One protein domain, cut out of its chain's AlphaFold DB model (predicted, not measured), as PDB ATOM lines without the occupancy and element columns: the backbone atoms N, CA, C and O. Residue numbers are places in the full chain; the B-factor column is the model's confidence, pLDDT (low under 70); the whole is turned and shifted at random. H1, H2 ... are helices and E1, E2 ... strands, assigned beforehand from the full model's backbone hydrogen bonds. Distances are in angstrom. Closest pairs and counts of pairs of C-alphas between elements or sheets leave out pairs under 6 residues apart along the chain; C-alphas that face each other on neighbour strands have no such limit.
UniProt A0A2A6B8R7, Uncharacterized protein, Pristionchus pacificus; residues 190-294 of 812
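What this domain is: This is residues 190 to 294 of the 812 residues of an uncharacterized protein of Pristionchus pacificus (UniProt A0A2A6B8R7). A small parallel sheet of three strands forms the core, with H3 covering one face and the short H4 over the other; H2 only grazes the sheet, and H1 packs on H2 and H3 near their last residues. The printed part has 105 residues, with four named helices and three named strands in the order H1 E1 H2 E2 H3 E3 H4; the sheet runs E1 E2 E3. The class is mixed, and the whole is compact, with a radius of gyration of the C-alphas of 13.4 A and spans of 38 by 32 by 20 A.

Where its parts are: Find C-alpha 194 at (302.723, 252.171, 473.079); there H1 begins, running to residue 201. Next come E1, residues 214 to 219, H2, residues 223 to 233, 15.8 A long, and E2, residues 239 to 244, 16.4 A long. H3, residues 250 to 262, runs 18.4 A. After E3, residues 266 to 268, H4 spans residues 282 to 287, ending at (308.666, 264.136, 498.072).

How they stand to each other: Start at E2: N 217 and O 241 are 2.8 A apart towards E1, N 242 and O 267 2.8 A towards E3. E1, H2, E2 and E2, H3, E3 are strand-helix-strand units, parallel neighbours with a helix between, both right-handed crossovers. H3 runs along the strands at a height of 8.7 A over the sheet; H4, on the opposite face, has a height of 9.2 A, in three layers, helices on both faces. The closest C-alphas of H1 and H2, which touch, are Ile 201 and Ala 231, 4.9 A. O i to N i+4 pairs are within hydrogen-bond range throughout H4, and in 3 of 4 in H1, 5 of 7 in H2 and 8 of 9 in H3.

The domain as a whole: The farthest C-alphas, Pro 203 and Ser 278, are 39.0 A apart. The printed part has no cut; the links H1 to E1 and E3 to H4 are long. Residues 290 to 294 have pLDDT under 70.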
ATOM      1  N   LEU A 190     314.120 245.684 473.206       90.31
ATOM      2  CA  LEU A 190     312.786 245.744 473.796       90.31
ATOM      3  C   LEU A 190     311.929 246.768 473.044       90.31
ATOM      4  O   LEU A 190     312.349 247.910 472.862       90.31
ATOM      5  N   ASP A 191     310.740 246.352 472.619       94.44
ATOM      6  CA  ASP A 191     309.797 247.224 471.927       94.44
ATOM      7  C   ASP A 191     309.124 248.176 472.930       94.44
ATOM      8  O   ASP A 191     308.406 247.746 473.842       94.44
ATOM      9  N   MET A 192     309.402 249.469 472.753       95.25
ATOM     10  CA  MET A 192     308.906 250.580 473.570       95.25
ATOM     11  C   MET A 192     307.803 251.388 472.866       95.25
ATOM     12  O   MET A 192     307.488 252.498 473.287       95.25
ATOM     13  N   SER A 193     307.216 250.863 471.787       96.81
ATOM     14  CA  SER A 193     305.987 251.424 471.223       96.81
ATOM     15  C   SER A 193     304.828 251.305 472.221       96.81
ATOM     16  O   SER A 193     304.774 250.364 473.019       96.81
ATOM     17  N   CYS A 194     303.866 252.231 472.167       97.12
ATOM     18  CA  CYS A 194     302.723 252.171 473.079       97.12
ATOM     19  C   CYS A 194     301.877 250.908 472.888       97.12
ATOM     20  O   CYS A 194     301.419 250.371 473.890       97.12
ATOM     21  N   GLU A 195     301.737 250.381 471.662       96.62
ATOM     22  CA  GLU A 195     301.085 249.079 471.455       96.62
ATOM     23  C   GLU A 195     301.827 247.986 472.233       96.62
ATOM     24  O   GLU A 195     301.210 247.246 472.993       96.62
ATOM     25  N   ALA A 196     303.154 247.902 472.104       95.44
ATOM     26  CA  ALA A 196     303.929 246.854 472.752       95.44
ATOM     27  C   ALA A 196     303.963 246.979 474.284       95.44
ATOM     28  O   ALA A 196     303.936 245.948 474.952       95.44
ATOM     29  N   ILE A 197     304.003 248.196 474.840       95.62
ATOM     30  CA  ILE A 197     303.921 248.450 476.291       95.62
ATOM     31  C   ILE A 197     302.523 248.084 476.811       95.62
ATOM     32  O   ILE A 197     302.388 247.265 477.723       95.62
ATOM     33  N   GLN A 198     301.468 248.617 476.186       93.81
ATOM     34  CA  GLN A 198     300.083 248.336 476.573       93.81
ATOM     35  C   GLN A 198     299.776 246.838 476.478       93.81
ATOM     36  O   GLN A 198     299.189 246.285 477.392       93.81
ATOM     37  N   LYS A 199     300.272 246.127 475.464       91.94
ATOM     38  CA  LYS A 199     300.101 244.671 475.275       91.94
ATOM     39  C   LYS A 199     300.797 243.788 476.327       91.94
ATOM     40  O   LYS A 199     300.569 242.577 476.337       91.94
ATOM     41  N   ARG A 200     301.649 244.356 477.194       90.88
ATOM     42  CA  ARG A 200     302.295 243.661 478.331       90.88
ATOM     43  C   ARG A 200     301.583 243.913 479.671       90.88
ATOM     44  O   ARG A 200     301.617 243.049 480.552       90.88
ATOM     45  N   ILE A 201     300.918 245.065 479.799       91.00
ATOM     46  CA  ILE A 201     300.307 245.570 481.044       91.00
ATOM     47  C   ILE A 201     298.768 245.501 481.015       91.00
ATOM     48  O   ILE A 201     298.152 245.266 482.050       91.00
ATOM     49  N   LEU A 202     298.156 245.667 479.838       86.50
ATOM     50  CA  LEU A 202     296.711 245.738 479.606       86.50
ATOM     51  C   LEU A 202     296.168 244.480 478.883       86.50
ATOM     52  O   LEU A 202     296.899 243.859 478.104       86.50
ATOM     53  N   PRO A 203     294.880 244.114 479.069       82.88
ATOM     54  CA  PRO A 203     293.924 244.710 480.012       82.88
ATOM     55  C   PRO A 203     294.402 244.570 481.462       82.88
ATOM     56  O   PRO A 203     295.157 243.650 481.775       82.88
ATOM     57  N   ALA A 204     294.004 245.520 482.315       80.44
ATOM     58  CA  ALA A 204     294.417 245.556 483.715       80.44
ATOM     59  C   ALA A 204     294.159 244.197 484.383       80.44
ATOM     60  O   ALA A 204     293.079 243.621 484.243       80.44
ATOM     61  N   ARG A 205     295.172 243.666 485.077       84.50
ATOM     62  CA  ARG A 205     295.072 242.358 485.743       84.50
ATOM     63  C   ARG A 205     294.223 242.448 487.010       84.50
ATOM     64  O   ARG A 205     293.599 241.462 487.378       84.50
ATOM     65  N   ASN A 206     294.194 243.612 487.658       88.88
ATOM     66  CA  ASN A 206     293.385 243.860 488.844       88.88
ATOM     67  C   ASN A 206     292.086 244.587 488.462       88.88
ATOM     68  O   ASN A 206     292.160 245.547 487.690       88.88
ATOM     69  N   PRO A 207     290.925 244.169 489.000       87.75
ATOM     70  CA  PRO A 207     289.706 244.961 488.915       87.75
ATOM     71  C   PRO A 207     289.848 246.221 489.776       87.75
ATOM     72  O   PRO A 207     290.548 246.211 490.792       87.75
ATOM     73  N   ASP A 208     289.147 247.282 489.393       90.75
ATOM     74  CA  ASP A 208     288.995 248.461 490.239       90.75
ATOM     75  C   ASP A 208     288.095 248.120 491.442       90.75
ATOM     76  O   ASP A 208     287.152 247.330 491.346       90.75
ATOM     77  N   THR A 209     288.423 248.671 492.608       91.75
ATOM     78  CA  THR A 209     287.858 248.297 493.913       91.75
ATOM     79  C   THR A 209     287.064 249.427 494.572       91.75
ATOM     80  O   THR A 209     286.425 249.200 495.608       91.75
ATOM     81  N   GLY A 210     287.140 250.644 494.024       90.50
ATOM     82  CA  GLY A 210     286.701 251.880 494.664       90.50
ATOM     83  C   GLY A 210     287.686 252.375 495.730       90.50
ATOM     84  O   GLY A 210     287.270 253.007 496.698       90.50
ATOM     85  N   PHE A 211     288.969 252.020 495.646       90.19
ATOM     86  CA  PHE A 211     290.001 252.473 496.587       90.19
ATOM     87  C   PHE A 211     291.324 252.720 495.844       90.19
ATOM     88  O   PHE A 211     292.198 251.852 495.831       90.19
ATOM     89  N   PRO A 212     291.482 253.905 495.226       91.25
ATOM     90  CA  PRO A 212     292.689 254.281 494.502       91.25
ATOM     91  C   PRO A 212     293.924 254.235 495.405       91.25
ATOM     92  O   PRO A 212     293.977 254.901 496.444       91.25
ATOM     93  N   ILE A 213     294.941 253.475 495.000       92.81
ATOM     94  CA  ILE A 213     296.251 253.453 495.652       92.81
ATOM     95  C   ILE A 213     297.243 254.208 494.770       92.81
ATOM     96  O   ILE A 213     297.495 253.838 493.620       92.81
ATOM     97  N   MET A 214     297.845 255.259 495.327       92.44
ATOM     98  CA  MET A 214     299.027 255.879 494.738       92.44
ATOM     99  C   MET A 214     300.264 255.095 495.172       92.44
ATOM    100  O   MET A 214     300.701 255.173 496.318       92.44
ATOM    101  N   TYR A 215     300.834 254.350 494.235       92.44
ATOM    102  CA  TYR A 215     302.186 253.832 494.336       92.44
ATOM    103  C   TYR A 215     303.156 254.880 493.811       92.44
ATOM    104  O   TYR A 215     302.888 255.599 492.845       92.44
ATOM    105  N   ALA A 216     304.346 254.889 494.381       91.19
ATOM    106  CA  ALA A 216     305.454 255.655 493.858       91.19
ATOM    107  C   ALA A 216     306.753 254.877 494.058       91.19
ATOM    108  O   ALA A 216     306.821 254.011 494.932       91.19
ATOM    109  N   ARG A 217     307.741 255.116 493.190       91.50
ATOM    110  CA  ARG A 217     308.999 254.363 493.125       91.50
ATOM    111  C   ARG A 217     310.159 255.255 492.678       91.50
ATOM    112  O   ARG A 217     310.153 255.732 491.545       91.50
ATOM    113  N   ILE A 218     311.197 255.423 493.499       92.25
ATOM    114  CA  ILE A 218     312.513 255.879 493.017       92.25
ATOM    115  C   ILE A 218     312.989 254.866 491.964       92.25
ATOM    116  O   ILE A 218     313.096 253.701 492.287       92.25
ATOM    117  N   VAL A 219     313.204 255.280 490.719       93.00
ATOM    118  CA  VAL A 219     313.739 254.563 489.542       93.00
ATOM    119  C   VAL A 219     315.267 254.513 489.384       93.00
ATOM    120  O   VAL A 219     315.827 255.602 489.384       93.00
ATOM    121  N   ASN A 220     315.976 253.399 489.107       92.56
ATOM    122  CA  ASN A 220     317.326 253.539 488.491       92.56
ATOM    123  C   ASN A 220     317.856 252.440 487.543       92.56
ATOM    124  O   ASN A 220     318.733 252.731 486.726       92.56
ATOM    125  N   THR A 221     317.355 251.203 487.591       90.88
ATOM    126  CA  THR A 221     317.830 250.118 486.710       90.88
ATOM    127  C   THR A 221     316.729 249.102 486.379       90.88
ATOM    128  O   THR A 221     315.618 249.173 486.894       90.88
ATOM    129  N   ASP A 222     317.032 248.187 485.453       90.12
ATOM    130  CA  ASP A 222     316.296 246.941 485.191       90.12
ATOM    131  C   ASP A 222     314.781 247.118 484.951       90.12
ATOM    132  O   ASP A 222     313.924 246.400 485.465       90.12
ATOM    133  N   TYR A 223     314.476 248.058 484.045       93.50
ATOM    134  CA  TYR A 223     313.142 248.389 483.515       93.50
ATOM    135  C   TYR A 223     312.234 247.171 483.266       93.50
ATOM    136  O   TYR A 223     311.044 247.211 483.548       93.50
ATOM    137  N   GLU A 224     312.786 246.078 482.737       92.31
ATOM    138  CA  GLU A 224     312.037 244.863 482.395       92.31
ATOM    139  C   GLU A 224     311.453 244.103 483.594       92.31
ATOM    140  O   GLU A 224     310.531 243.307 483.412       92.31
ATOM    141  N   PHE A 225     311.992 244.340 484.791       91.25
ATOM    142  CA  PHE A 225     311.445 243.880 486.062       91.25
ATOM    143  C   PHE A 225     310.443 244.898 486.620       91.25
ATOM    144  O   PHE A 225     309.346 244.507 487.011       91.25
ATOM    145  N   LEU A 226     310.763 246.197 486.571       93.00
ATOM    146  CA  LEU A 226     309.857 247.273 487.000       93.00
ATOM    147  C   LEU A 226     308.527 247.274 486.222       93.00
ATOM    148  O   LEU A 226     307.473 247.497 486.811       93.00
ATOM    149  N   GLU A 227     308.563 246.967 484.923       93.88
ATOM    150  CA  GLU A 227     307.378 246.851 484.065       93.88
ATOM    151  C   GLU A 227     306.479 245.663 484.461       93.88
ATOM    152  O   GLU A 227     305.256 245.804 484.481       93.88
ATOM    153  N   ASP A 228     307.052 244.511 484.836       90.62
ATOM    154  CA  ASP A 228     306.256 243.380 485.342       90.62
ATOM    155  C   ASP A 228     305.727 243.659 486.756       90.62
ATOM    156  O   ASP A 228     304.560 243.386 487.031       90.62
ATOM    157  N   GLN A 229     306.528 244.281 487.629       91.31
ATOM    158  CA  GLN A 229     306.079 244.699 488.962       91.31
ATOM    159  C   GLN A 229     304.906 245.681 488.889       91.31
ATOM    160  O   GLN A 229     303.908 245.468 489.578       91.31
ATOM    161  N   LEU A 230     304.965 246.678 487.998       93.19
ATOM    162  CA  LEU A 230     303.820 247.522 487.656       93.19
ATOM    163  C   LEU A 230     302.625 246.662 487.218       93.19
ATOM    164  O   LEU A 230     301.549 246.761 487.804       93.19
ATOM    165  N   ALA A 231     302.818 245.761 486.252       91.88
ATOM    166  CA  ALA A 231     301.748 244.920 485.720       91.88
ATOM    167  C   ALA A 231     301.082 243.995 486.761       91.88
ATOM    168  O   ALA A 231     299.927 243.621 486.567       91.88
ATOM    169  N   THR A 232     301.756 243.619 487.860       89.94
ATOM    170  CA  THR A 232     301.123 242.827 488.940       89.94
ATOM    171  C   THR A 232     300.068 243.600 489.731       89.94
ATOM    172  O   THR A 232     299.079 243.001 490.142       89.94
ATOM    173  N   ASN A 233     300.262 244.904 489.945       89.69
ATOM    174  CA  ASN A 233     299.426 245.741 490.818       89.69
ATOM    175  C   ASN A 233     298.638 246.820 490.045       89.69
ATOM    176  O   ASN A 233     297.850 247.560 490.632       89.69
ATOM    177  N   TYR A 234     298.806 246.888 488.720       93.12
ATOM    178  CA  TYR A 234     298.053 247.783 487.847       93.12
ATOM    179  C   TYR A 234     296.542 247.493 487.923       93.12
ATOM    180  O   TYR A 234     296.083 246.405 487.553       93.12
ATOM    181  N   ALA A 235     295.808 248.507 488.376       92.00
ATOM    182  CA  ALA A 235     294.373 248.736 488.209       92.00
ATOM    183  C   ALA A 235     294.206 250.087 487.479       92.00
ATOM    184  O   ALA A 235     295.194 250.809 487.307       92.00
ATOM    185  N   ASN A 236     293.000 250.446 487.039       91.62
ATOM    186  CA  ASN A 236     292.771 251.713 486.335       91.62
ATOM    187  C   ASN A 236     292.650 252.897 487.315       91.62
ATOM    188  O   ASN A 236     293.059 254.003 486.967       91.62
ATOM    189  N   GLU A 237     292.138 252.650 488.526       90.38
ATOM    190  CA  GLU A 237     292.061 253.621 489.633       90.38
ATOM    191  C   GLU A 237     293.430 253.919 490.281       90.38
ATOM    192  O   GLU A 237     293.671 255.008 490.791       90.38
ATOM    193  N   ASN A 238     294.373 252.973 490.241       93.69
ATOM    194  CA  ASN A 238     295.690 253.155 490.861       93.69
ATOM    195  C   ASN A 238     296.557 254.162 490.092       93.69
ATOM    196  O   ASN A 238     296.508 254.222 488.867       93.69
ATOM    197  N   VAL A 239     297.419 254.890 490.805       93.31
ATOM    198  CA  VAL A 239     298.392 255.840 490.231       93.31
ATOM    199  C   VAL A 239     299.810 255.344 490.508       93.31
ATOM    200  O   VAL A 239     300.080 254.832 491.590       93.31
ATOM    201  N   PHE A 240     300.724 255.498 489.545       94.06
ATOM    202  CA  PHE A 240     302.102 255.009 489.640       94.06
ATOM    203  C   PHE A 240     303.108 256.107 489.288       94.06
ATOM    204  O   PHE A 240     303.267 256.461 488.121       94.06
ATOM    205  N   CYS A 241     303.807 256.630 490.293       94.00
ATOM    206  CA  CYS A 241     304.837 257.651 490.113       94.00
ATOM    207  C   CYS A 241     306.248 257.049 490.061       94.00
ATOM    208  O   CYS A 241     306.592 256.214 490.896       94.00
ATOM    209  N   PHE A 242     307.096 257.500 489.136       94.25
ATOM    210  CA  PHE A 242     308.497 257.086 489.035       94.25
ATOM    211  C   PHE A 242     309.448 258.281 489.197       94.25
ATOM    212  O   PHE A 242     309.396 259.212 488.405       94.25
ATOM    213  N   SER A 243     310.340 258.268 490.193       94.00
ATOM    214  CA  SER A 243     311.332 259.339 490.415       94.00
ATOM    215  C   SER A 243     312.725 258.856 490.039       94.00
ATOM    216  O   SER A 243     313.288 258.012 490.730       94.00
ATOM    217  N   ILE A 244     313.256 259.288 488.896       94.50
ATOM    218  CA  ILE A 244     314.453 258.668 488.319       94.50
ATOM    219  C   ILE A 244     315.724 259.216 488.989       94.50
ATOM    220  O   ILE A 244     315.916 260.425 489.102       94.50
ATOM    221  N   ASP A 245     316.607 258.309 489.415       94.81
ATOM    222  CA  ASP A 245     317.992 258.601 489.784       94.81
ATOM    223  C   ASP A 245     318.698 259.254 488.597       94.81
ATOM    224  O   ASP A 245     318.895 258.635 487.547       94.81
ATOM    225  N   LYS A 246     319.139 260.491 488.801       95.38
ATOM    226  CA  LYS A 246     319.840 261.331 487.826       95.38
ATOM    227  C   LYS A 246     321.073 260.667 487.190       95.38
ATOM    228  O   LYS A 246     321.523 261.081 486.122       95.38
ATOM    229  N   LYS A 247     321.647 259.641 487.834       95.56
ATOM    230  CA  LYS A 247     322.802 258.869 487.337       95.56
ATOM    231  C   LYS A 247     322.410 257.662 486.481       95.56
ATOM    232  O   LYS A 247     323.292 257.021 485.901       95.56
ATOM    233  N   ALA A 248     321.125 257.318 486.396       95.56
ATOM    234  CA  ALA A 248     320.651 256.192 485.603       95.56
ATOM    235  C   ALA A 248     320.956 256.389 484.107       95.56
ATOM    236  O   ALA A 248     321.070 257.502 483.594       95.56
ATOM    237  N   SER A 249     321.094 255.292 483.358       95.62
ATOM    238  CA  SER A 249     321.464 255.402 481.940       95.62
ATOM    239  C   SER A 249     320.405 256.160 481.126       95.62
ATOM    240  O   SER A 249     319.204 256.052 481.389       95.62
ATOM    241  N   ARG A 250     320.818 256.877 480.073       94.81
ATOM    242  CA  ARG A 250     319.887 257.546 479.144       94.81
ATOM    243  C   ARG A 250     318.829 256.584 478.579       94.81
ATOM    244  O   ARG A 250     317.656 256.926 478.520       94.81
ATOM    245  N   ALA A 251     319.235 255.362 478.232       93.88
ATOM    246  CA  ALA A 251     318.331 254.330 477.726       93.88
ATOM    247  C   ALA A 251     317.344 253.800 478.789       93.88
ATOM    248  O   ALA A 251     316.342 253.189 478.433       93.88
ATOM    249  N   PHE A 252     317.613 254.011 480.082       94.94
ATOM    250  CA  PHE A 252     316.670 253.723 481.163       94.94
ATOM    251  C   PHE A 252     315.644 254.853 481.314       94.94
ATOM    252  O   PHE A 252     314.445 254.579 481.286       94.94
ATOM    253  N   HIS A 253     316.103 256.110 481.346       96.06
ATOM    254  CA  HIS A 253     315.243 257.299 481.314       96.06
ATOM    255  C   HIS A 253     314.252 257.244 480.138       96.06
ATOM    256  O   HIS A 253     313.040 257.280 480.332       96.06
ATOM    257  N   GLU A 254     314.752 257.032 478.914       95.81
ATOM    258  CA  GLU A 254     313.928 256.910 477.702       95.81
ATOM    259  C   GLU A 254     312.895 255.771 477.783       95.81
ATOM    260  O   GLU A 254     311.824 255.874 477.186       95.81
ATOM    261  N   ARG A 255     313.158 254.691 478.532       96.38
ATOM    262  CA  ARG A 255     312.183 253.606 478.742       96.38
ATOM    263  C   ARG A 255     311.081 254.003 479.731       96.38
ATOM    264  O   ARG A 255     309.916 253.743 479.448       96.38
ATOM    265  N   ILE A 256     311.423 254.668 480.837       96.44
ATOM    266  CA  ILE A 256     310.454 255.117 481.853       96.44
ATOM    267  C   ILE A 256     309.556 256.250 481.320       96.44
ATOM    268  O   ILE A 256     308.341 256.173 481.477       96.44
ATOM    269  N   PHE A 257     310.093 257.226 480.578       96.75
ATOM    270  CA  PHE A 257     309.267 258.264 479.935       96.75
ATOM    271  C   PHE A 257     308.292 257.694 478.885       96.75
ATOM    272  O   PHE A 257     307.179 258.194 478.722       96.75
ATOM    273  N   ASN A 258     308.655 256.613 478.179       97.06
ATOM    274  CA  ASN A 258     307.704 255.928 477.294       97.06
ATOM    275  C   ASN A 258     306.580 255.221 478.079       97.06
ATOM    276  O   ASN A 258     305.458 255.148 477.585       97.06
ATOM    277  N   LEU A 259     306.834 254.751 479.303       96.00
ATOM    278  CA  LEU A 259     305.818 254.118 480.152       96.00
ATOM    279  C   LEU A 259     304.728 255.122 480.578       96.00
ATOM    280  O   LEU A 259     303.543 254.854 480.384       96.00
ATOM    281  N   GLU A 260     305.126 256.310 481.042       95.69
ATOM    282  CA  GLU A 260     304.243 257.459 481.324       95.69
ATOM    283  C   GLU A 260     303.461 257.922 480.089       95.69
ATOM    284  O   GLU A 260     302.245 258.138 480.145       95.69
ATOM    285  N   LYS A 261     304.139 258.045 478.943       96.69
ATOM    286  CA  LYS A 261     303.508 258.445 477.681       96.69
ATOM    287  C   LYS A 261     302.413 257.470 477.239       96.69
ATOM    288  O   LYS A 261     301.413 257.896 476.663       96.69
ATOM    289  N   CYS A 262     302.604 256.175 477.483       97.00
ATOM    290  CA  CYS A 262     301.738 255.120 476.964       97.00
ATOM    291  C   CYS A 262     300.658 254.631 477.950       97.00
ATOM    292  O   CYS A 262     299.779 253.877 477.527       97.00
ATOM    293  N   LEU A 263     300.677 255.053 479.222       94.75
ATOM    294  CA  LEU A 263     299.684 254.683 480.243       94.75
ATOM    295  C   LEU A 263     299.110 255.933 480.936       94.75
ATOM    296  O   LEU A 263     299.871 256.840 481.265       94.75
ATOM    297  N   PRO A 264     297.785 256.024 481.164       91.19
ATOM    298  CA  PRO A 264     297.127 257.264 481.599       91.19
ATOM    299  C   PRO A 264     297.417 257.658 483.057       91.19
ATOM    300  O   PRO A 264     297.304 258.830 483.402       91.19
ATOM    301  N   ASN A 265     297.768 256.677 483.885       92.69
ATOM    302  CA  ASN A 265     297.932 256.747 485.337       92.69
ATOM    303  C   ASN A 265     299.387 256.512 485.795       92.69
ATOM    304  O   ASN A 265     299.645 256.380 486.992       92.69
ATOM    305  N   VAL A 266     300.335 256.462 484.853       95.62
ATOM    306  CA  VAL A 266     301.774 256.475 485.139       95.62
ATOM    307  C   VAL A 266     302.305 257.894 484.954       95.62
ATOM    308  O   VAL A 266     301.989 258.538 483.954       95.62
ATOM    309  N   VAL A 267     303.113 258.364 485.905       93.69
ATOM    310  CA  VAL A 267     303.706 259.712 485.948       93.69
ATOM    311  C   VAL A 267     305.191 259.604 486.310       93.69
ATOM    312  O   VAL A 267     305.578 258.698 487.049       93.69
ATOM    313  N   VAL A 268     306.030 260.516 485.823       94.25
ATOM    314  CA  VAL A 268     307.443 260.643 486.209       94.25
ATOM    315  C   VAL A 268     307.666 261.938 486.998       94.25
ATOM    316  O   VAL A 268     307.115 262.991 486.672       94.25
ATOM    317  N   ALA A 269     308.489 261.888 488.050       92.44
ATOM    318  CA  ALA A 269     308.895 263.088 488.774       92.44
ATOM    319  C   ALA A 269     309.634 264.052 487.835       92.44
ATOM    320  O   ALA A 269     310.615 263.689 487.190       92.44
ATOM    321  N   LYS A 270     309.204 265.319 487.804       88.62
ATOM    322  CA  LYS A 270     309.842 266.370 486.987       88.62
ATOM    323  C   LYS A 270     311.258 266.737 487.448       88.62
ATOM    324  O   LYS A 270     311.947 267.480 486.750       88.62
ATOM    325  N   LYS A 271     311.659 266.284 488.638       90.25
ATOM    326  CA  LYS A 271     312.990 266.477 489.206       90.25
ATOM    327  C   LYS A 271     313.651 265.113 489.393       90.25
ATOM    328  O   LYS A 271     313.092 264.234 490.037       90.25
ATOM    329  N   GLU A 272     314.854 264.985 488.850       92.00
ATOM    330  CA  GLU A 272     315.726 263.822 488.999       92.00
ATOM    331  C   GLU A 272     316.776 264.139 490.072       92.00
ATOM    332  O   GLU A 272     317.546 265.099 489.939       92.00
ATOM    333  N   GLU A 273     316.797 263.356 491.150       92.56
ATOM    334  CA  GLU A 273     317.720 263.546 492.273       92.56
ATOM    335  C   GLU A 273     318.954 262.644 492.157       92.56
ATOM    336  O   GLU A 273     318.920 261.565 491.563       92.56
ATOM    337  N   ASP A 274     320.061 263.078 492.759       94.12
ATOM    338  CA  ASP A 274     321.292 262.291 492.861       94.12
ATOM    339  C   ASP A 274     321.236 261.427 494.136       94.12
ATOM    340  O   ASP A 274     321.693 261.834 495.205       94.12
ATOM    341  N   VAL A 275     320.584 260.263 494.044       92.88
ATOM    342  CA  VAL A 275     320.298 259.378 495.195       92.88
ATOM    343  C   VAL A 275     321.400 258.352 495.441       92.88
ATOM    344  O   VAL A 275     321.950 257.797 494.489       92.88
ATOM    345  N   ASP A 276     321.738 258.045 496.696       91.88
ATOM    346  CA  ASP A 276     322.821 257.095 497.002       91.88
ATOM    347  C   ASP A 276     322.490 256.025 498.058       91.88
ATOM    348  O   ASP A 276     321.440 256.022 498.700       91.88
ATOM    349  N   GLY A 277     323.425 255.082 498.224       87.44
ATOM    350  CA  GLY A 277     323.336 253.985 499.194       87.44
ATOM    351  C   GLY A 277     323.584 254.377 500.657       87.44
ATOM    352  O   GLY A 277     323.549 253.492 501.507       87.44
ATOM    353  N   SER A 278     323.834 255.660 500.943       90.06
ATOM    354  CA  SER A 278     323.788 256.258 502.283       90.06
ATOM    355  C   SER A 278     322.429 256.916 502.574       90.06
ATOM    356  O   SER A 278     322.229 257.403 503.682       90.06
ATOM    357  N   GLY A 279     321.488 256.920 501.626       90.00
ATOM    358  CA  GLY A 279     320.155 257.504 501.799       90.00
ATOM    359  C   GLY A 279     320.030 258.952 501.321       90.00
ATOM    360  O   GLY A 279     318.922 259.492 501.345       90.00
ATOM    361  N   HIS A 280     321.120 259.584 500.868       93.00
ATOM    362  CA  HIS A 280     321.095 260.994 500.479       93.00
ATOM    363  C   HIS A 280     320.100 261.233 499.336       93.00
ATOM    364  O   HIS A 280     319.996 260.428 498.406       93.00
ATOM    365  N   ASN A 281     319.366 262.340 499.426       93.19
ATOM    366  CA  ASN A 281     318.310 262.792 498.515       93.19
ATOM    367  C   ASN A 281     317.156 261.795 498.271       93.19
ATOM    368  O   ASN A 281     316.268 262.092 497.473       93.19
ATOM    369  N   GLN A 282     317.115 260.622 498.923       91.81
ATOM    370  CA  GLN A 282     316.016 259.665 498.724       91.81
ATOM    371  C   GLN A 282     314.703 260.182 499.330       91.81
ATOM    372  O   GLN A 282     313.636 259.974 498.753       91.81
ATOM    373  N   ASN A 283     314.777 260.938 500.430       90.88
ATOM    374  CA  ASN A 283     313.627 261.644 500.998       90.88
ATOM    375  C   ASN A 283     313.061 262.694 500.026       90.88
ATOM    376  O   ASN A 283     311.850 262.758 499.832       90.88
ATOM    377  N   GLU A 284     313.909 263.476 499.357       91.19
ATOM    378  CA  GLU A 284     313.498 264.422 498.317       91.19
ATOM    379  C   GLU A 284     312.937 263.729 497.064       91.19
ATOM    380  O   GLU A 284     311.870 264.115 496.582       91.19
ATOM    381  N   ALA A 285     313.596 262.672 496.578       90.69
ATOM    382  CA  ALA A 285     313.115 261.858 495.460       90.69
ATOM    383  C   ALA A 285     311.760 261.203 495.781       90.69
ATOM    384  O   ALA A 285     310.921 261.027 494.893       90.69
ATOM    385  N   HIS A 286     311.524 260.898 497.062       86.69
ATOM    386  CA  HIS A 286     310.205 260.600 497.591       86.69
ATOM    387  C   HIS A 286     309.293 261.832 497.619       86.69
ATOM    388  O   HIS A 286     308.188 261.704 497.131       86.69
ATOM    389  N   LEU A 287     309.644 263.027 498.092       86.12
ATOM    390  CA  LEU A 287     308.666 264.136 498.072       86.12
ATOM    391  C   LEU A 287     308.147 264.485 496.672       86.12
ATOM    392  O   LEU A 287     306.989 264.875 496.534       86.12
ATOM    393  N   ASP A 288     308.968 264.305 495.641       84.88
ATOM    394  CA  ASP A 288     308.565 264.570 494.262       84.88
ATOM    395  C   ASP A 288     307.804 263.374 493.607       84.88
ATOM    396  O   ASP A 288     307.403 263.484 492.448       84.88
ATOM    397  N   CYS A 289     307.536 262.268 494.341       78.25
ATOM    398  CA  CYS A 289     306.733 261.100 493.896       78.25
ATOM    399  C   CYS A 289     305.994 260.300 495.013       78.25
ATOM    400  O   CYS A 289     304.795 260.070 494.900       78.25
ATOM    401  N   MET A 290     306.720 259.882 496.061       61.81
ATOM    402  CA  MET A 290     306.346 259.273 497.367       61.81
ATOM    403  C   MET A 290     306.424 257.737 497.543       61.81
ATOM    404  O   MET A 290     305.530 257.131 498.127       61.81
ATOM    405  N   GLY A 291     307.501 257.084 497.076       45.75
ATOM    406  CA  GLY A 291     307.768 255.657 497.356       45.75
ATOM    407  C   GLY A 291     308.959 255.049 496.585       45.75
ATOM    408  O   GLY A 291     309.582 255.738 495.778       45.75
ATOM    409  N   ALA A 292     309.283 253.765 496.829       41.53
ATOM    410  CA  ALA A 292     310.631 253.181 496.662       41.53
ATOM    411  C   ALA A 292     310.845 252.142 495.519       41.53
ATOM    412  O   ALA A 292     309.920 251.655 494.877       41.53
ATOM    413  N   ASN A 293     312.121 251.813 495.263       52.91
ATOM    414  CA  ASN A 293     312.643 251.218 494.015       52.91
ATOM    415  C   ASN A 293     312.450 249.688 493.860       52.91
ATOM    416  O   ASN A 293     311.683 249.217 493.019       52.91
ATOM    417  N   HIS A 294     313.155 248.909 494.689       52.97
ATOM    418  CA  HIS A 294     313.413 247.471 494.490       52.97
ATOM    419  C   HIS A 294     312.448 246.541 495.250       52.97
ATOM    420  O   HIS A 294     312.719 245.350 495.415       52.97
TER     421      HIS A 294